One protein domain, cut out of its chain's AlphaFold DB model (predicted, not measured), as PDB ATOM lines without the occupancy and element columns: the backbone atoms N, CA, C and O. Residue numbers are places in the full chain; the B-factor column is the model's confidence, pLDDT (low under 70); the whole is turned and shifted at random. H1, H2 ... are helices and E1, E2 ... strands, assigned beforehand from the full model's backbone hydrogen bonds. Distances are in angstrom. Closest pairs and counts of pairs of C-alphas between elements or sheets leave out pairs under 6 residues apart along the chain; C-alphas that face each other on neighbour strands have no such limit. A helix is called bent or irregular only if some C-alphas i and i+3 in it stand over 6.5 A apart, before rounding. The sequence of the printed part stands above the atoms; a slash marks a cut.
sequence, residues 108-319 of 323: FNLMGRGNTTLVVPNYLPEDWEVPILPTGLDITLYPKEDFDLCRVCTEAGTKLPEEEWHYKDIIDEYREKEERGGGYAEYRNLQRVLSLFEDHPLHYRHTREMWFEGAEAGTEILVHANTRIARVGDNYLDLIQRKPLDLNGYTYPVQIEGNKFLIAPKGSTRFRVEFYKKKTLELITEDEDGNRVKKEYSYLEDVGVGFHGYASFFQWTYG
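AT A GLANCE: This is residues 108 to 319 of the 323 residues of an uncharacterized protein of Marinococcus halophilus (UniProt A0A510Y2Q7). Two five-stranded sheets lie partly face to face as a sandwich, and from one of them the long, bent strand E10 runs on with E11 as a two-stranded arm. The helical hairpin H1 and H2 lies along this arm, H2 over E10 and H1 packed on H2. The 212 printed residues hold, in order, E1 E2 E3 E4 E5 H1 H2 E6 E7 E8 E9 E10 E11 E12 E13: mixed, helices and strands. One sheet runs E1, E12, E3, E8, E9, antiparallel; the other, also antiparallel, is branched at E10; E5 and E6 form a small antiparallel sheet. The whole is only just loose, close to compact, with a radius of gyration of the C-alphas of 20.4 A and spans of 74 by 35 by 29 A.

IN THESE COORDINATES: Find C-alpha 267 at (48.019, 25.082, -43.631); from there E10 runs 54.7 A to residue 286, bending by 59 degrees at residue 278. Its sheet also holds E2, 116 to 122, E4, 147 to 154, E7, 209 to 215, and E11, 292 to 301, 26.6 A. The other sheet holds E1, 108 to 113, beginning at (34.928, 17.492, -43.626), E3, 138 to 143, E8, 221 to 224, E9, 229 to 232, and E12, 306 to 314, 27.1 A. Look then for E5, 157 to 159, E6, 204 to 206, H1, 168 to 179, 16.2 A, H2, 184 to 197, 20.0 A, and E13, 316 to 318.

HOW THE PARTS SIT: Beside E10, E2 (N 118 to O 271, 2.7 A) and E11 (N 279 to O 299, 2.8 A) lie on one side, E4 (N 274 to O 151, 2.8 A) on the other. E7 is antiparallel to E4, with N 212 and O 150 2.8 A apart. In the other sheet look at N 110 and O 309, 2.8 A, between E1 and E12, N 140 and O 310, 2.9 A, between E12 and E3, N 139 and O 223, 2.8 A, between E3 and E8, and N 222 and O 231, 2.9 A, in the hairpin E8 and E9. The sandwich's strands stand at 22 degrees from sheet to sheet. H2 is on the branched sheet, over E10, at a height over the sheet of 9.1 A; the closest C-alphas are those of Glu 186 and Thr 285, 6.7 A. H1 and H2 touch, opposite ways at a shallow tilt of 26 degrees, C-alphas 174 and 190 being closest at 5.2 A. In both helices every O i to N i+4 pair is within hydrogen-bond range. E5 and E6 pair through N 158 and O 205, 2.9 A. E12 runs on into E13, which pairs with no named strand.

THE WHOLE: The C-alphas farthest apart, those of Asp 289 and Gly 319, are 74.6 A apart. The printed part has no cut. The long links are E2 to E3 and E9 to E10, the latter of 34 residues. Mean pLDDT of the printed part is 88.0; look for values under 70 at residues 240 to 243, 246, 248 to 253 and 318 to 319.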
ATOM      1  N   PHE A 108      34.870  17.348 -45.072       89.25
ATOM      2  CA  PHE A 108      34.928  17.492 -43.626       89.25
ATOM      3  C   PHE A 108      33.512  17.626 -43.106       89.25
ATOM      4  O   PHE A 108      32.795  18.538 -43.514       89.25
ATOM      5  N   ASN A 109      33.126  16.751 -42.186       90.81
ATOM      6  CA  ASN A 109      31.876  16.915 -41.460       90.81
ATOM      7  C   ASN A 109      32.013  18.086 -40.487       90.81
ATOM      8  O   ASN A 109      33.018  18.219 -39.788       90.81
ATOM      9  N   LEU A 110      30.995  18.939 -40.453       92.75
ATOM     10  CA  LEU A 110      30.917  20.087 -39.566       92.75
ATOM     11  C   LEU A 110      29.770  19.881 -38.585       92.75
ATOM     12  O   LEU A 110      28.669  19.479 -38.963       92.75
ATOM     13  N   MET A 111      30.017  20.208 -37.325       92.69
ATOM     14  CA  MET A 111      28.993  20.297 -36.295       92.69
ATOM     15  C   MET A 111      29.389  21.376 -35.297       92.69
ATOM     16  O   MET A 111      30.567  21.523 -34.972       92.69
ATOM     17  N   GLY A 112      28.413  22.137 -34.822       93.25
ATOM     18  CA  GLY A 112      28.666  23.241 -33.910       93.25
ATOM     19  C   GLY A 112      27.393  23.768 -33.272       93.25
ATOM     20  O   GLY A 112      26.293  23.257 -33.513       93.25
ATOM     21  N   ARG A 113      27.563  24.774 -32.415       92.81
ATOM     22  CA  ARG A 113      26.467  25.451 -31.728       92.81
ATOM     23  C   ARG A 113      26.818  26.914 -31.475       92.81
ATOM     24  O   ARG A 113      27.934  27.196 -31.046       92.81
ATOM     25  N   GLY A 114      25.855  27.801 -31.708       90.62
ATOM     26  CA  GLY A 114      26.027  29.244 -31.581       90.62
ATOM     27  C   GLY A 114      27.145  29.761 -32.471       90.62
ATOM     28  O   GLY A 114      27.389  29.229 -33.558       90.62
ATOM     29  N   ASN A 115      27.868  30.751 -31.964       93.75
ATOM     30  CA  ASN A 115      29.043  31.306 -32.612       93.75
ATOM     31  C   ASN A 115      30.247  30.389 -32.378       93.75
ATOM     32  O   ASN A 115      30.854  30.375 -31.309       93.75
ATOM     33  N   THR A 116      30.591  29.596 -33.392       94.25
ATOM     34  CA  THR A 116      31.638  28.572 -33.306       94.25
ATOM     35  C   THR A 116      32.709  28.788 -34.368       94.25
ATOM     36  O   THR A 116      32.417  28.981 -35.550       94.25
ATOM     37  N   THR A 117      33.969  28.672 -33.950       93.50
ATOM     38  CA  THR A 117      35.121  28.596 -34.851       93.50
ATOM     39  C   THR A 117      35.371  27.148 -35.266       93.50
ATOM     40  O   THR A 117      35.555  26.261 -34.434       93.50
ATOM     41  N   LEU A 118      35.436  26.921 -36.570       92.25
ATOM     42  CA  LEU A 118      35.741  25.653 -37.213       92.25
ATOM     43  C   LEU A 118      37.104  25.744 -37.902       92.25
ATOM     44  O   LEU A 118      37.520  26.805 -38.377       92.25
ATOM     45  N   VAL A 119      37.814  24.620 -37.959       90.25
ATOM     46  CA  VAL A 119      39.142  24.543 -38.571       90.25
ATOM     47  C   VAL A 119      39.101  23.558 -39.722       90.25
ATOM     48  O   VAL A 119      38.818  22.381 -39.517       90.25
ATOM     49  N   VAL A 120      39.421  24.034 -40.923       88.69
ATOM     50  CA  VAL A 120      39.594  23.179 -42.097       88.69
ATOM     51  C   VAL A 120      41.066  23.200 -42.520       88.69
ATOM     52  O   VAL A 120      41.607  24.267 -42.840       88.69
ATOM     53  N   PRO A 121      41.742  22.040 -42.505       88.00
ATOM     54  CA  PRO A 121      43.112  21.931 -42.969       88.00
ATOM     55  C   PRO A 121      43.181  21.884 -44.497       88.00
ATOM     56  O   PRO A 121      42.608  20.999 -45.123       88.00
ATOM     57  N   ASN A 122      43.959  22.784 -45.089       86.75
ATOM     58  CA  ASN A 122      44.421  22.731 -46.471       86.75
ATOM     59  C   ASN A 122      45.934  22.431 -46.516       86.75
ATOM     60  O   ASN A 122      46.772  23.300 -46.757       86.75
ATOM     61  N   TYR A 123      46.285  21.171 -46.279       84.38
ATOM     62  CA  TYR A 123      47.614  20.607 -46.542       84.38
ATOM     63  C   TYR A 123      47.462  19.247 -47.226       84.38
ATOM     64  O   TYR A 123      46.363  18.697 -47.221       84.38
ATOM     65  N   LEU A 124      48.516  18.719 -47.839       79.62
ATOM     66  CA  LEU A 124      48.515  17.360 -48.377       79.62
ATOM     67  C   LEU A 124      49.063  16.425 -47.284       79.62
ATOM     68  O   LEU A 124      50.203  16.639 -46.868       79.62
ATOM     69  N   PRO A 125      48.267  15.486 -46.739       70.88
ATOM     70  CA  PRO A 125      48.702  14.638 -45.625       70.88
ATOM     71  C   PRO A 125      49.936  13.790 -45.921       70.88
ATOM     72  O   PRO A 125      50.741  13.551 -45.027       70.88
ATOM     73  N   GLU A 126      50.094  13.379 -47.173       71.94
ATOM     74  CA  GLU A 126      51.165  12.501 -47.629       71.94
ATOM     75  C   GLU A 126      52.497  13.246 -47.788       71.94
ATOM     76  O   GLU A 126      53.558  12.645 -47.634       71.94
ATOM     77  N   ASP A 127      52.455  14.549 -48.091       74.62
ATOM     78  CA  ASP A 127      53.648  15.365 -48.324       74.62
ATOM     79  C   ASP A 127      53.387  16.859 -48.043       74.62
ATOM     80  O   ASP A 127      52.759  17.590 -48.818       74.62
ATOM     81  N   TRP A 128      53.920  17.337 -46.917       74.56
ATOM     82  CA  TRP A 128      53.809  18.728 -46.472       74.56
ATOM     83  C   TRP A 128      54.692  19.698 -47.275       74.56
ATOM     84  O   TRP A 128      54.464  20.917 -47.228       74.56
ATOM     85  N   GLU A 129      55.669  19.192 -48.031       78.94
ATOM     86  CA  GLU A 129      56.578  19.994 -48.851       78.94
ATOM     87  C   GLU A 129      55.920  20.441 -50.159       78.94
ATOM     88  O   GLU A 129      56.320  21.456 -50.734       78.94
ATOM     89  N   VAL A 130      54.838  19.776 -50.589       78.88
ATOM     90  CA  VAL A 130      54.113  20.161 -51.804       78.88
ATOM     91  C   VAL A 130      53.622  21.613 -51.689       78.88
ATOM     92  O   VAL A 130      52.928  21.983 -50.728       78.88
ATOM     93  N   PRO A 131      53.974  22.490 -52.647       76.81
ATOM     94  CA  PRO A 131      53.431  23.837 -52.694       76.81
ATOM     95  C   PRO A 131      51.966  23.764 -53.141       76.81
ATOM     96  O   PRO A 131      51.660  23.355 -54.259       76.81
ATOM     97  N   ILE A 132      51.049  24.148 -52.255       82.19
ATOM     98  CA  ILE A 132      49.599  24.118 -52.491       82.19
ATOM     99  C   ILE A 132      49.095  25.557 -52.589       82.19
ATOM    100  O   ILE A 132      49.532  26.430 -51.835       82.19
ATOM    101  N   LEU A 133      48.175  25.798 -53.518       81.19
ATOM    102  CA  LEU A 133      47.530  27.091 -53.707       81.19
ATOM    103  C   LEU A 133      46.426  27.326 -52.661       81.19
ATOM    104  O   LEU A 133      45.864  26.372 -52.118       81.19
ATOM    105  N   PRO A 134      46.057  28.587 -52.384       83.31
ATOM    106  CA  PRO A 134      44.814  28.881 -51.686       83.31
ATOM    107  C   PRO A 134      43.614  28.316 -52.461       83.31
ATOM    108  O   PRO A 134      43.507  28.509 -53.671       83.31
ATOM    109  N   THR A 135      42.714  27.620 -51.771       85.81
ATOM    110  CA  THR A 135      41.588  26.897 -52.389       85.81
ATOM    111  C   THR A 135      40.256  27.492 -51.952       85.81
ATOM    112  O   THR A 135      40.112  27.931 -50.812       85.81
ATOM    113  N   GLY A 136      39.279  27.548 -52.858       88.12
ATOM    114  CA  GLY A 136      37.919  27.961 -52.513       88.12
ATOM    115  C   GLY A 136      37.251  26.911 -51.631       88.12
ATOM    116  O   GLY A 136      37.247  25.730 -51.983       88.12
ATOM    117  N   LEU A 137      36.699  27.344 -50.497       91.19
ATOM    118  CA  LEU A 137      36.013  26.465 -49.558       91.19
ATOM    119  C   LEU A 137      34.512  26.440 -49.865       91.19
ATOM    120  O   LEU A 137      33.860  27.483 -49.837       91.19
ATOM    121  N   ASP A 138      33.978  25.252 -50.137       94.81
ATOM    122  CA  ASP A 138      32.549  25.019 -50.322       94.81
ATOM    123  C   ASP A 138      31.947  24.506 -49.017       94.81
ATOM    124  O   ASP A 138      32.259  23.398 -48.582       94.81
ATOM    125  N   ILE A 139      31.086  25.301 -48.393       95.38
ATOM    126  CA  ILE A 139      30.409  24.963 -47.141       95.38
ATOM    127  C   ILE A 139      28.919  24.786 -47.398       95.38
ATOM    128  O   ILE A 139      28.295  25.609 -48.066       95.38
ATOM    129  N   THR A 140      28.351  23.737 -46.819       96.88
ATOM    130  CA  THR A 140      26.908  23.548 -46.703       96.88
ATOM    131  C   THR A 140      26.571  23.329 -45.236       96.88
ATOM    132  O   THR A 140      27.212  22.509 -44.577       96.88
ATOM    133  N   LEU A 141      25.591  24.066 -44.717       97.25
ATOM    134  CA  LEU A 141      25.151  24.014 -43.324       97.25
ATOM    135  C   LEU A 141      23.639  23.808 -43.252       97.25
ATOM    136  O   LEU A 141      22.891  24.286 -44.098       97.25
ATOM    137  N   TYR A 142      23.214  23.148 -42.183       97.31
ATOM    138  CA  TYR A 142      21.830  22.889 -41.825       97.31
ATOM    139  C   TYR A 142      21.648  23.269 -40.345       97.31
ATOM    140  O   TYR A 142      22.160  22.562 -39.458       97.31
ATOM    141  N   PRO A 143      20.976  24.394 -40.052       97.19
ATOM    142  CA  PRO A 143      20.703  24.822 -38.688       97.19
ATOM    143  C   PRO A 143      19.662  23.891 -38.053       97.19
ATOM    144  O   PRO A 143      18.802  23.342 -38.735       97.19
ATOM    145  N   LYS A 144      19.754  23.662 -36.745       96.31
ATOM    146  CA  LYS A 144      18.830  22.801 -35.988       96.31
ATOM    147  C   LYS A 144      17.637  23.571 -35.435       96.31
ATOM    148  O   LYS A 144      16.602  22.970 -35.165       96.31
ATOM    149  N   GLU A 145      17.784  24.878 -35.290       97.12
ATOM    150  CA  GLU A 145      16.745  25.817 -34.900       97.12
ATOM    151  C   GLU A 145      16.597  26.898 -35.981       97.12
ATOM    152  O   GLU A 145      17.469  27.076 -36.832       97.12
ATOM    153  N   ASP A 146      15.477  27.608 -35.955       95.75
ATOM    154  CA  ASP A 146      15.294  28.855 -36.692       95.75
ATOM    155  C   ASP A 146      16.329  29.905 -36.256       95.75
ATOM    156  O   ASP A 146      16.833  29.884 -35.128       95.75
ATOM    157  N   PHE A 147      16.642  30.840 -37.144       95.19
ATOM    158  CA  PHE A 147      17.572  31.936 -36.880       95.19
ATOM    159  C   PHE A 147      17.127  33.194 -37.625       95.19
ATOM    160  O   PHE A 147      16.462  33.101 -38.653       95.19
ATOM    161  N   ASP A 148      17.520  34.363 -37.124       94.06
ATOM    162  CA  ASP A 148      17.198  35.649 -37.751       94.06
ATOM    163  C   ASP A 148      18.345  36.159 -38.627       94.06
ATOM    164  O   ASP A 148      18.106  36.810 -39.638       94.06
ATOM    165  N   LEU A 149      19.594  35.849 -38.273       93.88
ATOM    166  CA  LEU A 149      20.771  36.210 -39.059       93.88
ATOM    167  C   LEU A 149      21.834  35.118 -38.957       93.88
ATOM    168  O   LEU A 149      22.100  34.610 -37.866       93.88
ATOM    169  N   CYS A 150      22.471  34.786 -40.076       94.50
ATOM    170  CA  CYS A 150      23.648  33.926 -40.095       94.50
ATOM    171  C   CYS A 150      24.820  34.628 -40.787       94.50
ATOM    172  O   CYS A 150      24.661  35.267 -41.829       94.50
ATOM    173  N   ARG A 151      26.014  34.511 -40.203       94.00
ATOM    174  CA  ARG A 151      27.269  34.981 -40.791       94.00
ATOM    175  C   ARG A 151      28.265  33.835 -40.855       94.00
ATOM    176  O   ARG A 151      28.595  33.222 -39.845       94.00
ATOM    177  N   VAL A 152      28.800  33.589 -42.045       94.50
ATOM    178  CA  VAL A 152      29.932  32.682 -42.260       94.50
ATOM    179  C   VAL A 152      31.142  33.527 -42.635       94.50
ATOM    180  O   VAL A 152      31.144  34.181 -43.677       94.50
ATOM    181  N   CYS A 153      32.172  33.552 -41.793       92.81
ATOM    182  CA  CYS A 153      33.309  34.458 -41.958       92.81
ATOM    183  C   CYS A 153      34.656  33.811 -41.620       92.81
ATOM    184  O   CYS A 153      34.729  32.719 -41.070       92.81
ATOM    185  N   THR A 154      35.766  34.458 -41.970       90.94
ATOM    186  CA  THR A 154      37.090  34.066 -41.457       90.94
ATOM    187  C   THR A 154      37.210  34.412 -39.983       90.94
ATOM    188  O   THR A 154      36.795  35.493 -39.596       90.94
ATOM    189  N   GLU A 155      37.885  33.592 -39.178       88.00
ATOM    190  CA  GLU A 155      38.091  33.914 -37.754       88.00
ATOM    191  C   GLU A 155      38.889  35.216 -37.562       88.00
ATOM    192  O   GLU A 155      38.640  35.982 -36.637       88.00
ATOM    193  N   ALA A 156      39.829  35.498 -38.468       84.44
ATOM    194  CA  ALA A 156      40.583  36.743 -38.454       84.44
ATOM    195  C   ALA A 156      39.687  37.931 -38.843       84.44
ATOM    196  O   ALA A 156      39.127  37.972 -39.948       84.44
ATOM    197  N   GLY A 157      39.589  38.901 -37.938       85.25
ATOM    198  CA  GLY A 157      38.865  40.152 -38.123       85.25
ATOM    199  C   GLY A 157      39.396  41.257 -37.216       85.25
ATOM    200  O   GLY A 157      40.227  41.010 -36.340       85.25
ATOM    201  N   THR A 158      38.909  42.472 -37.440       90.25
ATOM    202  CA  THR A 158      39.283  43.673 -36.688       90.25
ATOM    203  C   THR A 158      38.023  44.317 -36.129       90.25
ATOM    204  O   THR A 158      37.001  44.367 -36.817       90.25
ATOM    205  N   LYS A 159      38.093  44.797 -34.882       91.88
ATOM    206  CA  LYS A 159      37.010  45.581 -34.282       91.88
ATOM    207  C   LYS A 159      36.861  46.883 -35.071       91.88
ATOM    208  O   LYS A 159      37.854  47.554 -35.351       91.88
ATOM    209  N   LEU A 160      35.637  47.192 -35.464       91.00
ATOM    210  CA  LEU A 160      35.282  48.423 -36.144       91.00
ATOM    211  C   LEU A 160      35.528  49.625 -35.220       91.00
ATOM    212  O   LEU A 160      35.477  49.472 -33.991       91.00
ATOM    213  N   PRO A 161      35.795  50.809 -35.795       92.38
ATOM    214  CA  PRO A 161      35.813  52.049 -35.026       92.38
ATOM    215  C   PRO A 161      34.432  52.271 -34.366       92.38
ATOM    216  O   PRO A 161      33.420  51.796 -34.891       92.38
ATOM    217  N   GLU A 162      34.381  52.915 -33.191       91.12
ATOM    218  CA  GLU A 162      33.141  53.032 -32.387       91.12
ATOM    219  C   GLU A 162      31.998  53.690 -33.166       91.12
ATOM    220  O   GLU A 162      30.830  53.370 -32.976       91.12
ATOM    221  N   GLU A 163      32.346  54.568 -34.100       89.44
ATOM    222  CA  GLU A 163      31.460  55.291 -35.003       89.44
ATOM    223  C   GLU A 163      30.658  54.369 -35.930       89.44
ATOM    224  O   GLU A 163      29.589  54.753 -36.402       89.44
ATOM    225  N   GLU A 164      31.156  53.157 -36.164       87.56
ATOM    226  CA  GLU A 164      30.551  52.143 -37.026       87.56
ATOM    227  C   GLU A 164      29.961  50.968 -36.227       87.56
ATOM    228  O   GLU A 164      29.541  49.962 -36.805       87.56
ATOM    229  N   TRP A 165      29.926  51.058 -34.893       89.88
ATOM    230  CA  TRP A 165      29.335  50.012 -34.065       89.88
ATOM    231  C   TRP A 165      27.830  49.895 -34.293       89.88
ATOM    232  O   TRP A 165      27.091  50.875 -34.355       89.88
ATOM    233  N   HIS A 166      27.356  48.654 -34.357       87.12
ATOM    234  CA  HIS A 166      25.974  48.338 -34.695       87.12
ATOM    235  C   HIS A 166      24.968  48.838 -33.645       87.12
ATOM    236  O   HIS A 166      23.865  49.241 -34.001       87.12
ATOM    237  N   TYR A 167      25.361  48.851 -32.366       91.38
ATOM    238  CA  TYR A 167      24.530  49.294 -31.237       91.38
ATOM    239  C   TYR A 167      25.012  50.602 -30.600       91.38
ATOM    240  O   TYR A 167      24.700  50.877 -29.438       91.38
ATOM    241  N   LYS A 168      25.781  51.399 -31.350       91.19
ATOM    242  CA  LYS A 168      26.374  52.655 -30.880       91.19
ATOM    243  C   LYS A 168      25.342  53.570 -30.218       91.19
ATOM    244  O   LYS A 168      25.561  54.013 -29.100       91.19
ATOM    245  N   ASP A 169      24.192  53.769 -30.861       91.25
ATOM    246  CA  ASP A 169      23.154  54.687 -30.376       91.25
ATOM    247  C   ASP A 169      22.631  54.317 -28.977       91.25
ATOM    248  O   ASP A 169      22.339  55.195 -28.171       91.25
ATOM    249  N   ILE A 170      22.534  53.016 -28.667       91.94
ATOM    250  CA  ILE A 170      22.105  52.550 -27.339       91.94
ATOM    251  C   ILE A 170      23.217  52.802 -26.318       91.94
ATOM    252  O   ILE A 170      22.948  53.251 -25.206       91.94
ATOM    253  N   ILE A 171      24.463  52.497 -26.687       94.06
ATOM    254  CA  ILE A 171      25.627  52.694 -25.819       94.06
ATOM    255  C   ILE A 171      25.770  54.175 -25.459       94.06
ATOM    256  O   ILE A 171      25.869  54.508 -24.278       94.06
ATOM    257  N   ASP A 172      25.722  55.053 -26.456       94.50
ATOM    258  CA  ASP A 172      25.900  56.487 -26.264       94.50
ATOM    259  C   ASP A 172      24.767  57.107 -25.457       94.50
ATOM    260  O   ASP A 172      25.037  57.889 -24.552       94.50
ATOM    261  N   GLU A 173      23.513  56.701 -25.692       93.06
ATOM    262  CA  GLU A 173      22.385  57.184 -24.893       93.06
ATOM    263  C   GLU A 173      22.620  56.962 -23.391       93.06
ATOM    264  O   GLU A 173      22.383  57.859 -22.578       93.06
ATOM    265  N   TYR A 174      23.078  55.770 -23.006       93.56
ATOM    266  CA  TYR A 174      23.289  55.451 -21.596       93.56
ATOM    267  C   TYR A 174      24.604  56.000 -21.039       93.56
ATOM    268  O   TYR A 174      24.660  56.277 -19.839       93.56
ATOM    269  N   ARG A 175      25.631  56.214 -21.875       94.50
ATOM    270  CA  ARG A 175      26.832  56.974 -21.488       94.50
ATOM    271  C   ARG A 175      26.449  58.421 -21.160       94.50
ATOM    272  O   ARG A 175      26.727  58.888 -20.061       94.50
ATOM    273  N   GLU A 176      25.699  59.084 -22.039       93.62
ATOM    274  CA  GLU A 176      25.240  60.461 -21.823       93.62
ATOM    275  C   GLU A 176      24.336  60.603 -20.591       93.62
ATOM    276  O   GLU A 176      24.444  61.578 -19.843       93.62
ATOM    277  N   LYS A 177      23.425  59.649 -20.357       90.50
ATOM    278  CA  LYS A 177      22.545  59.667 -19.177       90.50
ATOM    279  C   LYS A 177      23.320  59.544 -17.867       90.50
ATOM    280  O   LYS A 177      22.951  60.189 -16.887       90.50
ATOM    281  N   GLU A 178      24.378  58.740 -17.839       89.50
ATOM    282  CA  GLU A 178      25.244  58.607 -16.667       89.50
ATOM    283  C   GLU A 178      26.070  59.883 -16.440       89.50
ATOM    284  O   GLU A 178      26.039  60.436 -15.338       89.50
ATOM    285  N   GLU A 179      26.664  60.446 -17.499       90.06
ATOM    286  CA  GLU A 179      27.441  61.695 -17.444       90.06
ATOM    287  C   GLU A 179      26.619  62.903 -16.966       90.06
ATOM    288  O   GLU A 179      27.129  63.773 -16.256       90.06
ATOM    289  N   ARG A 180      25.320  62.952 -17.294       89.00
ATOM    290  CA  ARG A 180      24.384  63.985 -16.806       89.00
ATOM    291  C   ARG A 180      24.014  63.830 -15.323       89.00
ATOM    292  O   ARG A 180      23.176  64.579 -14.823       89.00
ATOM    293  N   GLY A 181      24.640  62.896 -14.606       81.62
ATOM    294  CA  GLY A 181      24.385  62.631 -13.193       81.62
ATOM    295  C   GLY A 181      23.215  61.680 -12.964       81.62
ATOM    296  O   GLY A 181      22.559  61.761 -11.922       81.62
ATOM    297  N   GLY A 182      22.940  60.794 -13.927       77.81
ATOM    298  CA  GLY A 182      21.941  59.743 -13.788       77.81
ATOM    299  C   GLY A 182      22.167  58.950 -12.501       77.81
ATOM    300  O   GLY A 182      23.283  58.540 -12.183       77.81
ATOM    301  N   GLY A 183      21.106  58.766 -11.713       85.25
ATOM    302  CA  GLY A 183      21.199  58.052 -10.443       85.25
ATOM    303  C   GLY A 183      21.617  56.583 -10.608       85.25
ATOM    304  O   GLY A 183      21.857  56.079 -11.703       85.25
ATOM    305  N   TYR A 184      21.617  55.835  -9.502       86.94
ATOM    306  CA  TYR A 184      22.019  54.417  -9.477       86.94
ATOM    307  C   TYR A 184      21.331  53.532 -10.540       86.94
ATOM    308  O   TYR A 184      21.913  52.555 -11.010       86.94
ATOM    309  N   ALA A 185      20.093  53.863 -10.923       86.88
ATOM    310  CA  ALA A 185      19.364  53.152 -11.970       86.88
ATOM    311  C   ALA A 185      20.039  53.277 -13.347       86.88
ATOM    312  O   ALA A 185      20.197  52.262 -14.023       86.88
ATOM    313  N   GLU A 186      20.489  54.474 -13.731       91.25
ATOM    314  CA  GLU A 186      21.124  54.699 -15.033       91.25
ATOM    315  C   GLU A 186      22.535  54.132 -15.088       91.25
ATOM    316  O   GLU A 186      22.886  53.479 -16.066       91.25
ATOM    317  N   TYR A 187      23.292  54.225 -13.991       92.06
ATOM    318  CA  TYR A 187      24.558  53.502 -13.869       92.06
ATOM    319  C   TYR A 187      24.367  51.989 -14.082       92.06
ATOM    320  O   TYR A 187      25.099  51.356 -14.843       92.06
ATOM    321  N   ARG A 188      23.341  51.386 -13.461       93.50
ATOM    322  CA  ARG A 188      23.036  49.957 -13.644       93.50
ATOM    323  C   ARG A 188      22.621  49.632 -15.082       93.50
ATOM    324  O   ARG A 188      23.006  48.579 -15.590       93.50
ATOM    325  N   ASN A 189      21.838  50.502 -15.720       94.62
ATOM    326  CA  ASN A 189      21.458  50.345 -17.121       94.62
ATOM    327  C   ASN A 189      22.691  50.406 -18.030       94.62
ATOM    328  O   ASN A 189      22.861  49.503 -18.845       94.62
ATOM    329  N   LEU A 190      23.589  51.375 -17.825       95.38
ATOM    330  CA  LEU A 190      24.846  51.493 -18.565       95.38
ATOM    331  C   LEU A 190      25.692  50.221 -18.440       95.38
ATOM    332  O   LEU A 190      26.105  49.665 -19.451       95.38
ATOM    333  N   GLN A 191      25.883  49.688 -17.229       95.75
ATOM    334  CA  GLN A 191      26.628  48.434 -17.037       95.75
ATOM    335  C   GLN A 191      25.991  47.248 -17.784       95.75
ATOM    336  O   GLN A 191      26.683  46.387 -18.330       95.75
ATOM    337  N   ARG A 192      24.657  47.203 -17.854       94.88
ATOM    338  CA  ARG A 192      23.942  46.168 -18.609       94.88
ATOM    339  C   ARG A 192      24.086  46.356 -20.122       94.88
ATOM    340  O   ARG A 192      24.257  45.372 -20.828       94.88
ATOM    341  N   VAL A 193      24.043  47.592 -20.605       95.75
ATOM    342  CA  VAL A 193      24.214  47.947 -22.022       95.75
ATOM    343  C   VAL A 193      25.635  47.640 -22.488       95.75
ATOM    344  O   VAL A 193      25.804  46.944 -23.485       95.75
ATOM    345  N   LEU A 194      26.652  48.068 -21.735       95.69
ATOM    346  CA  LEU A 194      28.053  47.788 -22.052       95.69
ATOM    347  C   LEU A 194      28.335  46.283 -22.065       95.69
ATOM    348  O   LEU A 194      28.914  45.787 -23.026       95.69
ATOM    349  N   SER A 195      27.839  45.533 -21.074       95.12
ATOM    350  CA  SER A 195      28.073  44.080 -21.029       95.12
ATOM    351  C   SER A 195      27.418  43.298 -22.175       95.12
ATOM    352  O   SER A 195      27.893  42.214 -22.504       95.12
ATOM    353  N   LEU A 196      26.360  43.830 -22.796       94.06
ATOM    354  CA  LEU A 196      25.719  43.215 -23.962       94.06
ATOM    355  C   LEU A 196      26.345  43.655 -25.286       94.06
ATOM    356  O   LEU A 196      26.437  42.853 -26.215       94.06
ATOM    357  N   PHE A 197      26.732  44.927 -25.397       94.62
ATOM    358  CA  PHE A 197      27.002  45.529 -26.699       94.62
ATOM    359  C   PHE A 197      28.460  45.910 -26.937       94.62
ATOM    360  O   PHE A 197      28.876  45.880 -28.086       94.62
ATOM    361  N   GLU A 198      29.264  46.222 -25.920       93.25
ATOM    362  CA  GLU A 198      30.619  46.762 -26.126       93.25
ATOM    363  C   GLU A 198      31.515  45.824 -26.954       93.25
ATOM    364  O   GLU A 198      32.162  46.255 -27.914       93.25
ATOM    365  N   ASP A 199      31.485  44.527 -26.648       92.44
ATOM    366  CA  ASP A 199      32.258  43.485 -27.336       92.44
ATOM    367  C   ASP A 199      31.396  42.591 -28.237       92.44
ATOM    368  O   ASP A 199      31.731  41.435 -28.508       92.44
ATOM    369  N   HIS A 200      30.274  43.121 -28.729       93.06
ATOM    370  CA  HIS A 200      29.381  42.352 -29.583       93.06
ATOM    371  C   HIS A 200      30.090  41.889 -30.876       93.06
ATOM    372  O   HIS A 200      30.719  42.709 -31.550       93.06
ATOM    373  N   PRO A 201      29.962  40.618 -31.314       92.00
ATOM    374  CA  PRO A 201      30.677  40.117 -32.496       92.00
ATOM    375  C   PRO A 201      30.340  40.841 -33.813       92.00
ATOM    376  O   PRO A 201      31.150  40.866 -34.740       92.00
ATOM    377  N   LEU A 202      29.167  41.477 -33.894       91.69
ATOM    378  CA  LEU A 202      28.787  42.331 -35.031       91.69
ATOM    379  C   LEU A 202      29.607  43.630 -35.123       91.69
ATOM    380  O   LEU A 202      29.581  44.279 -36.161       91.69
ATOM    381  N   HIS A 203      30.366  43.991 -34.084       91.94
ATOM    382  CA  HIS A 203      31.334  45.093 -34.125       91.94
ATOM    383  C   HIS A 203      32.660  44.683 -34.774       91.94
ATOM    384  O   HIS A 203      33.599  45.468 -34.783       91.94
ATOM    385  N   TYR A 204      32.774  43.463 -35.304       91.62
ATOM    386  CA  TYR A 204      33.980  42.979 -35.967       91.62
ATOM    387  C   TYR A 204      33.743  42.803 -37.460       91.62
ATOM    388  O   TYR A 204      32.774  42.162 -37.882       91.62
ATOM    389  N   ARG A 205      34.683  43.323 -38.253       89.00
ATOM    390  CA  ARG A 205      34.765  43.080 -39.692       89.00
ATOM    391  C   ARG A 205      35.796  42.002 -39.968       89.00
ATOM    392  O   ARG A 205      36.938  42.085 -39.510       89.00
ATOM    393  N   HIS A 206      35.409  41.016 -40.765       89.50
ATOM    394  CA  HIS A 206      36.282  39.911 -41.135       89.50
ATOM    395  C   HIS A 206      36.800  40.062 -42.563       89.50
ATOM    396  O   HIS A 206      36.198  40.721 -43.411       89.50
ATOM    397  N   THR A 207      37.942  39.434 -42.856       84.88
ATOM    398  CA  THR A 207      38.564  39.545 -44.190       84.88
ATOM    399  C   THR A 207      37.661  39.007 -45.303       84.88
ATOM    400  O   THR A 207      37.627  39.554 -46.414       84.88
ATOM    401  N   ARG A 208      36.915  37.941 -44.999       87.50
ATOM    402  CA  ARG A 208      35.891  37.342 -45.854       87.50
ATOM    403  C   ARG A 208      34.690  37.012 -44.985       87.50
ATOM    404  O   ARG A 208      34.849  36.391 -43.937       87.50
ATOM    405  N   GLU A 209      33.521  37.429 -45.432       90.06
ATOM    406  CA  GLU A 209      32.256  37.247 -44.737       90.06
ATOM    407  C   GLU A 209      31.140  37.059 -45.760       90.06
ATOM    408  O   GLU A 209      31.160  37.640 -46.849       90.06
ATOM    409  N   MET A 210      30.201  36.199 -45.402       91.56
ATOM    410  CA  MET A 210      28.996  35.897 -46.148       91.56
ATOM    411  C   MET A 210      27.835  36.006 -45.171       91.56
ATOM    412  O   MET A 210      27.862  35.368 -44.116       91.56
ATOM    413  N   TRP A 211      26.857  36.835 -45.507       92.38
ATOM    414  CA  TRP A 211      25.742  37.161 -44.628       92.38
ATOM    415  C   TRP A 211      24.445  36.614 -45.190       92.38
ATOM    416  O   TRP A 211      24.185  36.778 -46.374       92.38
ATOM    417  N   PHE A 212      23.631  36.017 -44.332       91.38
ATOM    418  CA  PHE A 212      22.418  35.298 -44.686       91.38
ATOM    419  C   PHE A 212      21.243  35.800 -43.855       91.38
ATOM    420  O   PHE A 212      21.342  35.872 -42.630       91.38
ATOM    421  N   GLU A 213      20.135  36.111 -44.526       90.00
ATOM    422  CA  GLU A 213      18.862  36.412 -43.867       90.00
ATOM    423  C   GLU A 213      18.320  35.186 -43.124       90.00
ATOM    424  O   GLU A 213      18.715  34.045 -43.392       90.00
ATOM    425  N   GLY A 214      17.432  35.448 -42.167       90.75
ATOM    426  CA  GLY A 214      16.845  34.434 -41.305       90.75
ATOM    427  C   GLY A 214      16.067  33.366 -42.064       90.75
ATOM    428  O   GLY A 214      15.405  33.641 -43.067       90.75
ATOM    429  N   ALA A 215      16.132  32.137 -41.561       93.44
ATOM    430  CA  ALA A 215      15.399  31.008 -42.109       93.44
ATOM    431  C   ALA A 215      15.003  30.000 -41.024       93.44
ATOM    432  O   ALA A 215      15.485  30.032 -39.888       93.44
ATOM    433  N   GLU A 216      14.102  29.092 -41.392       95.69
ATOM    434  CA  GLU A 216      13.610  28.038 -40.510       95.69
ATOM    435  C   GLU A 216      14.671  26.957 -40.256       95.69
ATOM    436  O   GLU A 216      15.612  26.764 -41.037       95.69
ATOM    437  N   ALA A 217      14.478  26.204 -39.173       96.62
ATOM    438  CA  ALA A 217      15.282  25.032 -38.857       96.62
ATOM    439  C   ALA A 217      15.351  24.053 -40.042       96.62
ATOM    440  O   ALA A 217      14.359  23.786 -40.716       96.62
ATOM    441  N   GLY A 218      16.531  23.489 -40.282       94.81
ATOM    442  CA  GLY A 218      16.788  22.539 -41.362       94.81
ATOM    443  C   GLY A 218      16.966  23.171 -42.744       94.81
ATOM    444  O   GLY A 218      17.340  22.456 -43.673       94.81
ATOM    445  N   THR A 219      16.757  24.485 -42.896       97.25
ATOM    446  CA  THR A 219      16.962  25.171 -44.177       97.25
ATOM    447  C   THR A 219      18.421  25.073 -44.614       97.25
ATOM    448  O   THR A 219      19.331  25.413 -43.861       97.25
ATOM    449  N   GLU A 220      18.659  24.632 -45.847       97.38
ATOM    450  CA  GLU A 220      20.015  24.529 -46.384       97.38
ATOM    451  C   GLU A 220      20.643  25.915 -46.568       97.38
ATOM    452  O   GLU A 220      20.103  26.756 -47.283       97.38
ATOM    453  N   ILE A 221      21.819  26.125 -45.983       96.69
ATOM    454  CA  ILE A 221      22.673  27.285 -46.237       96.69
ATOM    455  C   ILE A 221      23.861  26.807 -47.058       96.69
ATOM    456  O   ILE A 221      24.612  25.928 -46.632       96.69
ATOM    457  N   LEU A 222      24.051  27.389 -48.235       95.19
ATOM    458  CA  LEU A 222      25.061  26.968 -49.196       95.19
ATOM    459  C   LEU A 222      26.007  28.135 -49.483       95.19
ATOM    460  O   LEU A 222      25.565  29.218 -49.857       95.19
ATOM    461  N   VAL A 223      27.311  27.901 -49.314       93.94
ATOM    462  CA  VAL A 223      28.403  28.859 -49.543       93.94
ATOM    463  C   VAL A 223      29.492  28.184 -50.370       93.94
ATOM    464  O   VAL A 223      30.467  27.663 -49.835       93.94
ATOM    465  N   HIS A 224      29.320  28.118 -51.686       93.06
ATOM    466  CA  HIS A 224      30.215  27.375 -52.574       93.06
ATOM    467  C   HIS A 224      31.098  28.321 -53.379       93.06
ATOM    468  O   HIS A 224      30.668  28.934 -54.357       93.06
ATOM    469  N   ALA A 225      32.361  28.417 -52.977       88.06
ATOM    470  CA  ALA A 225      33.374  29.208 -53.657       88.06
ATOM    471  C   ALA A 225      33.684  28.689 -55.071       88.06
ATOM    472  O   ALA A 225      33.915  29.493 -55.976       88.06
ATOM    473  N   ASN A 226      33.677  27.367 -55.283       83.25
ATOM    474  CA  ASN A 226      34.056  26.764 -56.567       83.25
ATOM    475  C   ASN A 226      32.994  26.978 -57.651       83.25
ATOM    476  O   ASN A 226      33.331  27.251 -58.801       83.25
ATOM    477  N   THR A 227      31.713  26.888 -57.286       86.56
ATOM    478  CA  THR A 227      30.587  27.140 -58.201       86.56
ATOM    479  C   THR A 227      30.126  28.596 -58.181       86.56
ATOM    480  O   THR A 227      29.329  28.990 -59.028       86.56
ATOM    481  N   ARG A 228      30.653  29.405 -57.250       87.00
ATOM    482  CA  ARG A 228      30.233  30.789 -56.977       87.00
ATOM    483  C   ARG A 228      28.745  30.900 -56.654       87.00
ATOM    484  O   ARG A 228      28.081  31.838 -57.088       87.00
ATOM    485  N   ILE A 229      28.233  29.950 -55.879       90.38
ATOM    486  CA  ILE A 229      26.834  29.924 -55.456       90.38
ATOM    487  C   ILE A 229      26.769  30.221 -53.962       90.38
ATOM    488  O   ILE A 229      27.447  29.574 -53.167       90.38
ATOM    489  N   ALA A 230      25.930  31.181 -53.586       92.00
ATOM    490  CA  ALA A 230      25.513  31.399 -52.210       92.00
ATOM    491  C   ALA A 230      23.980  31.415 -52.160       92.00
ATOM    492  O   ALA A 230      23.363  32.106 -52.970       92.00
ATOM    493  N   ARG A 231      23.360  30.637 -51.267       93.88
ATOM    494  CA  ARG A 231      21.894  30.606 -51.103       93.88
ATOM    495  C   ARG A 231      21.466  30.147 -49.710       93.88
ATOM    496  O   ARG A 231      22.233  29.467 -49.030       93.88
ATOM    497  N   VAL A 232      20.234  30.477 -49.338       93.31
ATOM    498  CA  VAL A 232      19.530  29.967 -48.149       93.31
ATOM    499  C   VAL A 232      18.183  29.431 -48.599       93.31
ATOM    500  O   VAL A 232      17.370  30.176 -49.151       93.31
ATOM    501  N   GLY A 233      17.960  28.132 -48.420       93.25
ATOM    502  CA  GLY A 233      16.856  27.436 -49.066       93.25
ATOM    503  C   GLY A 233      16.926  27.661 -50.575       93.25
ATOM    504  O   GLY A 233      17.979  27.483 -51.190       93.25
ATOM    505  N   ASP A 234      15.835  28.125 -51.172       91.50
ATOM    506  CA  ASP A 234      15.764  28.412 -52.610       91.50
ATOM    507  C   ASP A 234      16.157  29.856 -52.977       91.50
ATOM    508  O   ASP A 234      16.221  30.207 -54.157       91.50
ATOM    509  N   ASN A 235      16.476  30.692 -51.984       90.19
ATOM    510  CA  ASN A 235      16.814  32.096 -52.193       90.19
ATOM    511  C   ASN A 235      18.313  32.259 -52.452       90.19
ATOM    512  O   ASN A 235      19.137  32.085 -51.552       90.19
ATOM    513  N   TYR A 236      18.671  32.618 -53.684       89.88
ATOM    514  CA  TYR A 236      20.045  32.958 -54.047       89.88
ATOM    515  C   TYR A 236      20.439  34.316 -53.476       89.88
ATOM    516  O   TYR A 236      19.684  35.283 -53.557       89.88
ATOM    517  N   LEU A 237      21.658  34.387 -52.951       85.62
ATOM    518  CA  LEU A 237      22.243  35.628 -52.477       85.62
ATOM    519  C   LEU A 237      22.980  36.330 -53.607       85.62
ATOM    520  O   LEU A 237      23.800  35.732 -54.309       85.62
ATOM    521  N   ASP A 238      22.738  37.631 -53.732       78.38
ATOM    522  CA  ASP A 238      23.548  38.482 -54.585       78.38
ATOM    523  C   ASP A 238      24.907  38.745 -53.914       78.38
ATOM    524  O   ASP A 238      25.025  39.171 -52.760       78.38
ATOM    525  N   LEU A 239      25.966  38.457 -54.664       75.44
ATOM    526  CA  LEU A 239      27.348  38.586 -54.217       75.44
ATOM    527  C   LEU A 239      27.818  40.047 -54.214       75.44
ATOM    528  O   LEU A 239      28.750  40.396 -53.491       75.44
ATOM    529  N   ILE A 240      27.187  40.898 -55.028       69.50
ATOM    530  CA  ILE A 240      27.563  42.306 -55.225       69.50
ATOM    531  C   ILE A 240      26.702  43.233 -54.349       69.50
ATOM    532  O   ILE A 240      26.996  44.424 -54.213       69.50
ATOM    533  N   GLN A 241      25.652  42.705 -53.717       62.94
ATOM    534  CA  GLN A 241      24.700  43.501 -52.957       62.94
ATOM    535  C   GLN A 241      25.369  44.191 -51.762       62.94
ATOM    536  O   GLN A 241      25.909  43.556 -50.861       62.94
ATOM    537  N   ARG A 242      25.290  45.527 -51.768       64.06
ATOM    538  CA  ARG A 242      25.624  46.413 -50.638       64.06
ATOM    539  C   ARG A 242      24.390  46.911 -49.889       64.06
ATOM    540  O   ARG A 242      24.449  47.889 -49.151       64.06
ATOM    541  N   LYS A 243      23.227  46.324 -50.182       66.31
ATOM    542  CA  LYS A 243      21.993  46.706 -49.501       66.31
ATOM    543  C   LYS A 243      22.000  46.072 -48.109       66.31
ATOM    544  O   LYS A 243      22.444  44.929 -47.997       66.31
ATOM    545  N   PRO A 244      21.498  46.776 -47.088       72.94
ATOM    546  CA  PRO A 244      21.308  46.176 -45.781       72.94
ATOM    547  C   PRO A 244      20.373  44.970 -45.848       72.94
ATOM    548  O   PRO A 244      19.476  44.945 -46.695       72.94
ATOM    549  N   LEU A 245      20.572  44.007 -44.950       76.00
ATOM    550  CA  LEU A 245      19.629  42.899 -44.774       76.00
ATOM    551  C   LEU A 245      18.343  43.384 -44.109       76.00
ATOM    552  O   LEU A 245      18.401  44.160 -43.150       76.00
ATOM    553  N   ASP A 246      17.201  42.894 -44.590       69.31
ATOM    554  CA  ASP A 246      15.905  43.166 -43.969       69.31
ATOM    555  C   ASP A 246      15.598  42.099 -42.916       69.31
ATOM    556  O   ASP A 246      15.124  41.003 -43.205       69.31
ATOM    557  N   LEU A 247      15.890  42.418 -41.657       75.44
ATOM    558  CA  LEU A 247      15.669  41.520 -40.522       75.44
ATOM    559  C   LEU A 247      14.290  41.757 -39.879       75.44
ATOM    560  O   LEU A 247      14.185  41.985 -38.672       75.44
ATOM    561  N   ASN A 248      13.227  41.747 -40.694       61.69
ATOM    562  CA  ASN A 248      11.820  41.837 -40.277       61.69
ATOM    563  C   ASN A 248      11.570  42.909 -39.196       61.69
ATOM    564  O   ASN A 248      11.287  42.615 -38.025       61.69
ATOM    565  N   GLY A 249      11.705  44.185 -39.572       59.09
ATOM    566  CA  GLY A 249      11.461  45.315 -38.663       59.09
ATOM    567  C   GLY A 249      12.510  45.439 -37.553       59.09
ATOM    568  O   GLY A 249      12.191  45.777 -36.412       59.09
ATOM    569  N   TYR A 250      13.752  45.057 -37.837       69.88
ATOM    570  CA  TYR A 250      14.898  45.314 -36.974       69.88
ATOM    571  C   TYR A 250      15.448  46.716 -37.242       69.88
ATOM    572  O   TYR A 250      15.676  47.099 -38.387       69.88
ATOM    573  N   THR A 251      15.629  47.489 -36.173       64.75
ATOM    574  CA  THR A 251      15.929  48.925 -36.248       64.75
ATOM    575  C   THR A 251      17.344  49.223 -36.740       64.75
ATOM    576  O   THR A 251      17.574  50.287 -37.308       64.75
ATOM    577  N   TYR A 252      18.282  48.293 -36.551       67.25
ATOM    578  CA  TYR A 252      19.691  48.482 -36.885       67.25
ATOM    579  C   TYR A 252      20.019  47.741 -38.190       67.25
ATOM    580  O   TYR A 252      20.254  46.538 -38.172       67.25
ATOM    581  N   PRO A 253      20.014  48.398 -39.361       66.94
ATOM    582  CA  PRO A 253      20.308  47.714 -40.615       66.94
ATOM    583  C   PRO A 253      21.713  47.091 -40.577       66.94
ATOM    584  O   PRO A 253      22.703  47.780 -40.330       66.94
ATOM    585  N   VAL A 254      21.816  45.784 -40.837       75.06
ATOM    586  CA  VAL A 254      23.115  45.102 -40.954       75.06
ATOM    587  C   VAL A 254      23.727  45.486 -42.297       75.06
ATOM    588  O   VAL A 254      23.275  45.036 -43.349       75.06
ATOM    589  N   GLN A 255      24.733  46.362 -42.258       71.88
ATOM    590  CA  GLN A 255      25.415  46.857 -43.452       71.88
ATOM    591  C   GLN A 255      26.380  45.804 -44.004       71.88
ATOM    592  O   GLN A 255      27.359  45.422 -43.353       71.88
ATOM    593  N   ILE A 256      26.130  45.379 -45.241       75.19
ATOM    594  CA  ILE A 256      27.001  44.470 -45.984       75.19
ATOM    595  C   ILE A 256      27.837  45.296 -46.966       75.19
ATOM    596  O   ILE A 256      27.300  45.949 -47.855       75.19
ATOM    597  N   GLU A 257      29.165  45.258 -46.846       70.88
ATOM    598  CA  GLU A 257      30.068  45.912 -47.815       70.88
ATOM    599  C   GLU A 257      30.255  45.098 -49.106       70.88
ATOM    600  O   GLU A 257      30.664  45.624 -50.149       70.88
ATOM    601  N   GLY A 258      29.956  43.804 -49.026       77.12
ATOM    602  CA  GLY A 258      29.967  42.850 -50.123       77.12
ATOM    603  C   GLY A 258      30.232  41.440 -49.613       77.12
ATOM    604  O   GLY A 258      31.101  41.220 -48.766       77.12
ATOM    605  N   ASN A 259      29.502  40.481 -50.166       84.12
ATOM    606  CA  ASN A 259      29.625  39.072 -49.834       84.12
ATOM    607  C   ASN A 259      30.899  38.482 -50.460       84.12
ATOM    608  O   ASN A 259      31.150  38.612 -51.661       84.12
ATOM    609  N   LYS A 260      31.734  37.825 -49.649       87.31
ATOM    610  CA  LYS A 260      33.029  37.276 -50.078       87.31
ATOM    611  C   LYS A 260      33.131  35.800 -49.721       87.31
ATOM    612  O   LYS A 260      33.111  35.429 -48.552       87.31
ATOM    613  N   PHE A 261      33.339  34.956 -50.731       87.62
ATOM    614  CA  PHE A 261      33.585  33.529 -50.523       87.62
ATOM    615  C   PHE A 261      34.851  33.262 -49.713       87.62
ATOM    616  O   PHE A 261      35.850  33.983 -49.837       87.62
ATOM    617  N   LEU A 262      34.813  32.184 -48.930       87.38
ATOM    618  CA  LEU A 262      35.929  31.723 -48.120       87.38
ATOM    619  C   LEU A 262      37.014  31.068 -48.981       87.38
ATOM    620  O   LEU A 262      36.740  30.357 -49.948       87.38
ATOM    621  N   ILE A 263      38.266  31.322 -48.603       86.19
ATOM    622  CA  ILE A 263      39.449  30.716 -49.211       86.19
ATOM    623  C   ILE A 263      40.306  30.142 -48.090       86.19
ATOM    624  O   ILE A 263      40.563  30.828 -47.102       86.19
ATOM    625  N   ALA A 264      40.769  28.911 -48.272       86.38
ATOM    626  CA  ALA A 264      41.698  28.243 -47.380       86.38
ATOM    627  C   ALA A 264      43.134  28.348 -47.933       86.38
ATOM    628  O   ALA A 264      43.456  27.644 -48.895       86.38
ATOM    629  N   PRO A 265      44.022  29.209 -47.393       84.75
ATOM    630  CA  PRO A 265      45.462  29.152 -47.685       84.75
ATOM    631  C   PRO A 265      46.094  27.813 -47.262       84.75
ATOM    632  O   PRO A 265      45.487  27.055 -46.507       84.75
ATOM    633  N   LYS A 266      47.326  27.531 -47.720       83.25
ATOM    634  CA  LYS A 266      48.109  26.369 -47.255       83.25
ATOM    635  C   LYS A 266      48.226  26.393 -45.722       83.25
ATOM    636  O   LYS A 266      48.545  27.428 -45.142       83.25
ATOM    637  N   GLY A 267      48.012  25.244 -45.086       84.94
ATOM    638  CA  GLY A 267      48.019  25.082 -43.631       84.94
ATOM    639  C   GLY A 267      46.615  24.864 -43.080       84.94
ATOM    640  O   GLY A 267      45.809  24.179 -43.698       84.94
ATOM    641  N   SER A 268      46.310  25.426 -41.913       82.12
ATOM    642  CA  SER A 268      44.989  25.297 -41.284       82.12
ATOM    643  C   SER A 268      44.265  26.630 -41.305       82.12
ATOM    644  O   SER A 268      44.760  27.617 -40.763       82.12
ATOM    645  N   THR A 269      43.079  26.656 -41.907       84.31
ATOM    646  CA  THR A 269      42.253  27.863 -41.969       84.31
ATOM    647  C   THR A 269      41.154  27.782 -40.930       84.31
ATOM    648  O   THR A 269      40.454  26.775 -40.834       84.31
ATOM    649  N   ARG A 270      41.003  28.856 -40.155       89.69
ATOM    650  CA  ARG A 270      39.925  29.005 -39.180       89.69
ATOM    651  C   ARG A 270      38.839  29.892 -39.765       89.69
ATOM    652  O   ARG A 270      39.112  31.020 -40.180       89.69
ATOM    653  N   PHE A 271      37.620  29.388 -39.783       91.19
ATOM    654  CA  PHE A 271      36.437  30.157 -40.137       91.19
ATOM    655  C   PHE A 271      35.434  30.051 -39.005       91.19
ATOM    656  O   PHE A 271      35.485  29.129 -38.198       91.19
ATOM    657  N   ARG A 272      34.546  31.020 -38.931       93.44
ATOM    658  CA  ARG A 272      33.532  31.122 -37.909       93.44
ATOM    659  C   ARG A 272      32.169  31.041 -38.567       93.44
ATOM    660  O   ARG A 272      31.950  31.607 -39.638       93.44
ATOM    661  N   VAL A 273      31.284  30.299 -37.926       95.88
ATOM    662  CA  VAL A 273      29.861  30.281 -38.237       95.88
ATOM    663  C   VAL A 273      29.166  30.924 -37.056       95.88
ATOM    664  O   VAL A 273      29.387  30.517 -35.916       95.88
ATOM    665  N   GLU A 274      28.377  31.945 -37.335       96.19
ATOM    666  CA  GLU A 274      27.659  32.712 -36.336       96.19
ATOM    667  C   GLU A 274      26.173  32.710 -36.660       96.19
ATOM    668  O   GLU A 274      25.782  32.968 -37.800       96.19
ATOM    669  N   PHE A 275      25.359  32.441 -35.649       96.19
ATOM    670  CA  PHE A 275      23.907  32.463 -35.744       96.19
ATOM    671  C   PHE A 275      23.360  33.396 -34.679       96.19
ATOM    672  O   PHE A 275      23.764  33.336 -33.520       96.19
ATOM    673  N   TYR A 276      22.387  34.209 -35.065       95.19
ATOM    674  CA  TYR A 276      21.762  35.166 -34.172       95.19
ATOM    675  C   TYR A 276      20.250  35.033 -34.191       95.19
ATOM    676  O   TYR A 276      19.644  34.752 -35.230       95.19
ATOM    677  N   LYS A 277      19.649  35.312 -33.036       94.06
ATOM    678  CA  LYS A 277      18.222  35.587 -32.913       94.06
ATOM    679  C   LYS A 277      17.964  36.990 -32.404       94.06
ATOM    680  O   LYS A 277      18.712  37.515 -31.582       94.06
ATOM    681  N   LYS A 278      16.851  37.558 -32.841       92.94
ATOM    682  CA  LYS A 278      16.301  38.817 -32.369       92.94
ATOM    683  C   LYS A 278      15.785  38.644 -30.938       92.94
ATOM    684  O   LYS A 278      15.038  37.717 -30.614       92.94
ATOM    685  N   LYS A 279      16.196  39.555 -30.068       92.88
ATOM    686  CA  LYS A 279      15.831  39.659 -28.656       92.88
ATOM    687  C   LYS A 279      15.428  41.090 -28.338       92.88
ATOM    688  O   LYS A 279      15.795  42.024 -29.049       92.88
ATOM    689  N   THR A 280      14.678  41.246 -27.252       92.69
ATOM    690  CA  THR A 280      14.261  42.552 -26.741       92.69
ATOM    691  C   THR A 280      14.938  42.807 -25.404       92.69
ATOM    692  O   THR A 280      14.772  42.043 -24.453       92.69
ATOM    693  N   LEU A 281      15.704  43.890 -25.332       92.62
ATOM    694  CA  LEU A 281      16.252  44.432 -24.102       92.62
ATOM    695  C   LEU A 281      15.264  45.447 -23.536       92.62
ATOM    696  O   LEU A 281      15.001  46.478 -24.148       92.62
ATOM    697  N   GLU A 282      14.751  45.164 -22.346       94.44
ATOM    698  CA  GLU A 282      13.882  46.078 -21.611       94.44
ATOM    699  C   GLU A 282      14.665  46.762 -20.487       94.44
ATOM    700  O   GLU A 282      15.267  46.092 -19.631       94.44
ATOM    701  N   LEU A 283      14.633  48.095 -20.482       93.19
ATOM    702  CA  LEU A 283      15.255  48.945 -19.472       93.19
ATOM    703  C   LEU A 283      14.220  49.917 -18.907       93.19
ATOM    704  O   LEU A 283      13.375  50.448 -19.627       93.19
ATOM    705  N   ILE A 284      14.284  50.144 -17.598       91.88
ATOM    706  CA  ILE A 284      13.510  51.192 -16.932       91.88
ATOM    707  C   ILE A 284      14.452  52.381 -16.781       91.88
ATOM    708  O   ILE A 284      15.494  52.248 -16.139       91.88
ATOM    709  N   THR A 285      14.097  53.508 -17.385       91.12
ATOM    710  CA  THR A 285      14.914  54.728 -17.441       91.12
ATOM    711  C   THR A 285      14.051  55.948 -17.136       91.12
ATOM    712  O   THR A 285      12.824  55.841 -17.109       91.12
ATOM    713  N   GLU A 286      14.670  57.085 -16.855       87.75
ATOM    714  CA  GLU A 286      13.968  58.360 -16.693       87.75
ATOM    715  C   GLU A 286      13.881  59.100 -18.042       87.75
ATOM    716  O   GLU A 286      14.833  59.101 -18.831       87.75
ATOM    717  N   ASP A 287      12.705  59.657 -18.348       85.50
ATOM    718  CA  ASP A 287      12.518  60.570 -19.480       85.50
ATOM    719  C   ASP A 287      13.016  61.990 -19.146       85.50
ATOM    720  O   ASP A 287      13.515  62.253 -18.050       85.50
ATOM    721  N   GLU A 288      12.912  62.918 -20.101       81.88
ATOM    722  CA  GLU A 288      13.357  64.313 -19.920       81.88
ATOM    723  C   GLU A 288      12.605  65.048 -18.796       81.88
ATOM    724  O   GLU A 288      13.134  66.001 -18.225       81.88
ATOM    725  N   ASP A 289      11.410  64.570 -18.439       82.75
ATOM    726  CA  ASP A 289      10.565  65.107 -17.373       82.75
ATOM    727  C   ASP A 289      10.803  64.399 -16.018       82.75
ATOM    728  O   ASP A 289      10.146  64.715 -15.021       82.75
ATOM    729  N   GLY A 290      11.738  63.443 -15.956       80.94
ATOM    730  CA  GLY A 290      12.054  62.658 -14.759       80.94
ATOM    731  C   GLY A 290      11.042  61.548 -14.447       80.94
ATOM    732  O   GLY A 290      11.073  60.966 -13.359       80.94
ATOM    733  N   ASN A 291      10.130  61.230 -15.370       87.12
ATOM    734  CA  ASN A 291       9.208  60.114 -15.207       87.12
ATOM    735  C   ASN A 291       9.894  58.799 -15.567       87.12
ATOM    736  O   ASN A 291      10.636  58.685 -16.540       87.12
ATOM    737  N   ARG A 292       9.578  57.750 -14.807       88.88
ATOM    738  CA  ARG A 292      10.044  56.396 -15.109       88.88
ATOM    739  C   ARG A 292       9.308  55.834 -16.314       88.88
ATOM    740  O   ARG A 292       8.112  55.552 -16.236       88.88
ATOM    741  N   VAL A 293      10.050  55.581 -17.380       92.31
ATOM    742  CA  VAL A 293       9.557  54.989 -18.620       92.31
ATOM    743  C   VAL A 293      10.234  53.648 -18.886       92.31
ATOM    744  O   VAL A 293      11.396  53.419 -18.544       92.31
ATOM    745  N   LYS A 294       9.481  52.729 -19.495       93.50
ATOM    746  CA  LYS A 294      10.013  51.467 -20.009       93.50
ATOM    747  C   LYS A 294      10.473  51.704 -21.442       93.50
ATOM    748  O   LYS A 294       9.660  52.089 -22.280       93.50
ATOM    749  N   LYS A 295      11.751  51.461 -21.719       92.38
ATOM    750  CA  LYS A 295      12.323  51.532 -23.062       92.38
ATOM    751  C   LYS A 295      12.730  50.138 -23.522       92.38
ATOM    752  O   LYS A 295      13.303  49.363 -22.754       92.38
ATOM    753  N   GLU A 296      12.380  49.819 -24.759       92.38
ATOM    754  CA  GLU A 296      12.598  48.511 -25.367       92.38
ATOM    755  C   GLU A 296      13.512  48.666 -26.579       92.38
ATOM    756  O   GLU A 296      13.255  49.488 -27.459       92.38
ATOM    757  N   TYR A 297      14.576  47.869 -26.624       90.25
ATOM    758  CA  TYR A 297      15.521  47.840 -27.733       90.25
ATOM    759  C   TYR A 297      15.555  46.445 -28.331       90.25
ATOM    760  O   TYR A 297      15.752  45.463 -27.617       90.25
ATOM    761  N   SER A 298      15.396  46.346 -29.645       90.56
ATOM    762  CA  SER A 298      15.639  45.089 -30.341       90.56
ATOM    763  C   SER A 298      17.133  44.936 -30.617       90.56
ATOM    764  O   SER A 298      17.744  45.846 -31.169       90.56
ATOM    765  N   TYR A 299      17.696  43.773 -30.300       92.06
ATOM    766  CA  TYR A 299      19.083  43.422 -30.600       92.06
ATOM    767  C   TYR A 299      19.188  41.968 -31.074       92.06
ATOM    768  O   TYR A 299      18.271  41.175 -30.872       92.06
ATOM    769  N   LEU A 300      20.280  41.630 -31.743       93.50
ATOM    770  CA  LEU A 300      20.645  40.274 -32.139       93.50
ATOM    771  C   LEU A 300      21.560  39.654 -31.084       93.50
ATOM    772  O   LEU A 300      22.507  40.298 -30.654       93.50
ATOM    773  N   GLU A 301      21.298  38.408 -30.703       93.81
ATOM    774  CA  GLU A 301      22.071  37.666 -29.704       93.81
ATOM    775  C   GLU A 301      22.373  36.249 -30.193       93.81
ATOM    776  O   GLU A 301      21.537  35.617 -30.847       93.81
ATOM    777  N   ASP A 302      23.549  35.730 -29.839       94.62
ATOM    778  CA  ASP A 302      23.835  34.302 -29.965       94.62
ATOM    779  C   ASP A 302      23.035  33.519 -28.914       94.62
ATOM    780  O   ASP A 302      23.326  33.548 -27.719       94.62
ATOM    781  N   VAL A 303      22.011  32.795 -29.369       92.38
ATOM    782  CA  VAL A 303      21.180  31.928 -28.515       92.38
ATOM    783  C   VAL A 303      21.642  30.468 -28.515       92.38
ATOM    784  O   VAL A 303      20.948  29.590 -27.997       92.38
ATOM    785  N   GLY A 304      22.794  30.180 -29.119       92.44
ATOM    786  CA  GLY A 304      23.322  28.833 -29.239       92.44
ATOM    787  C   GLY A 304      22.549  27.983 -30.244       92.44
ATOM    788  O   GLY A 304      22.218  26.844 -29.908       92.44
ATOM    789  N   VAL A 305      22.258  28.504 -31.442       94.62
ATOM    790  CA  VAL A 305      21.651  27.719 -32.538       94.62
ATOM    791  C   VAL A 305      22.615  26.604 -32.946       94.62
ATOM    792  O   VAL A 305      23.764  26.854 -33.309       94.62
ATOM    793  N   GLY A 306      22.183  25.355 -32.827       94.25
ATOM    794  CA  GLY A 306      22.931  24.194 -33.275       94.25
ATOM    795  C   GLY A 306      22.967  24.114 -34.795       94.25
ATOM    796  O   GLY A 306      22.032  24.520 -35.475       94.25
ATOM    797  N   PHE A 307      24.018  23.525 -35.351       96.25
ATOM    798  CA  PHE A 307      24.075  23.237 -36.780       96.25
ATOM    799  C   PHE A 307      24.919  21.998 -37.067       96.25
ATOM    800  O   PHE A 307      25.731  21.551 -36.251       96.25
ATOM    801  N   HIS A 308      24.707  21.435 -38.248       96.06
ATOM    802  CA  HIS A 308      25.555  20.408 -38.833       96.06
ATOM    803  C   HIS A 308      25.703  20.663 -40.329       96.06
ATOM    804  O   HIS A 308      24.972  21.469 -40.895       96.06
ATOM    805  N   GLY A 309      26.655  20.009 -40.974       95.06
ATOM    806  CA  GLY A 309      26.868  20.175 -42.400       95.06
ATOM    807  C   GLY A 309      28.203  19.609 -42.828       95.06
ATOM    808  O   GLY A 309      28.763  18.737 -42.164       95.06
ATOM    809  N   TYR A 310      28.731  20.127 -43.925       94.75
ATOM    810  CA  TYR A 310      30.028  19.718 -44.430       94.75
ATOM    811  C   TYR A 310      30.764  20.877 -45.096       94.75
ATOM    812  O   TYR A 310      30.169  21.798 -45.656       94.75
ATOM    813  N   ALA A 311      32.087  20.802 -45.054       93.38
ATOM    814  CA  ALA A 311      32.981  21.607 -45.865       93.38
ATOM    815  C   ALA A 311      33.680  20.714 -46.882       93.38
ATOM    816  O   ALA A 311      34.031  19.570 -46.598       93.38
ATOM    817  N   SER A 312      33.921  21.251 -48.069       92.56
ATOM    818  CA  SER A 312      34.654  20.549 -49.105       92.56
ATOM    819  C   SER A 312      35.436  21.499 -49.994       92.56
ATOM    820  O   SER A 312      35.084  22.667 -50.129       92.56
ATOM    821  N   PHE A 313      36.518  21.018 -50.592       89.38
ATOM    822  CA  PHE A 313      37.285  21.799 -51.559       89.38
ATOM    823  C   PHE A 313      38.137  20.904 -52.451       89.38
ATOM    824  O   PHE A 313      38.455  19.758 -52.113       89.38
ATOM    825  N   PHE A 314      38.511  21.452 -53.603       85.88
ATOM    826  CA  PHE A 314      39.503  20.873 -54.497       85.88
ATOM    827  C   PHE A 314      40.874  21.469 -54.191       85.88
ATOM    828  O   PHE A 314      41.004  22.688 -54.078       85.88
ATOM    829  N   GLN A 315      41.893  20.619 -54.069       84.69
ATOM    830  CA  GLN A 315      43.270  21.065 -53.882       84.69
ATOM    831  C   GLN A 315      43.971  21.279 -55.216       84.69
ATOM    832  O   GLN A 315      43.900  20.437 -56.113       84.69
ATOM    833  N   TRP A 316      44.680  22.400 -55.310       79.44
ATOM    834  CA  TRP A 316      45.426  22.805 -56.493       79.44
ATOM    835  C   TRP A 316      46.891  23.021 -56.127       79.44
ATOM    836  O   TRP A 316      47.201  23.583 -55.075       79.44
ATOM    837  N   THR A 317      47.789  22.599 -57.006       75.00
ATOM    838  CA  THR A 317      49.223  22.887 -56.920       75.00
ATOM    839  C   THR A 317      49.671  23.630 -58.173       75.00
ATOM    840  O   THR A 317      49.009  23.557 -59.216       75.00
ATOM    841  N   TYR A 318      50.799  24.334 -58.071       67.75
ATOM    842  CA  TYR A 318      51.517  24.761 -59.264       67.75
ATOM    843  C   TYR A 318      51.896  23.516 -60.064       67.75
ATOM    844  O   TYR A 318      52.344  22.521 -59.487       67.75
ATOM    845  N   GLY A 319      51.714  23.552 -61.383       53.09
ATOM    846  CA  GLY A 319      52.283  22.518 -62.240       53.09
ATOM    847  C   GLY A 319      53.761  22.342 -61.917       53.09
ATOM    848  O   GLY A 319      54.522  23.307 -61.956       53.09
TER     849      GLY A 319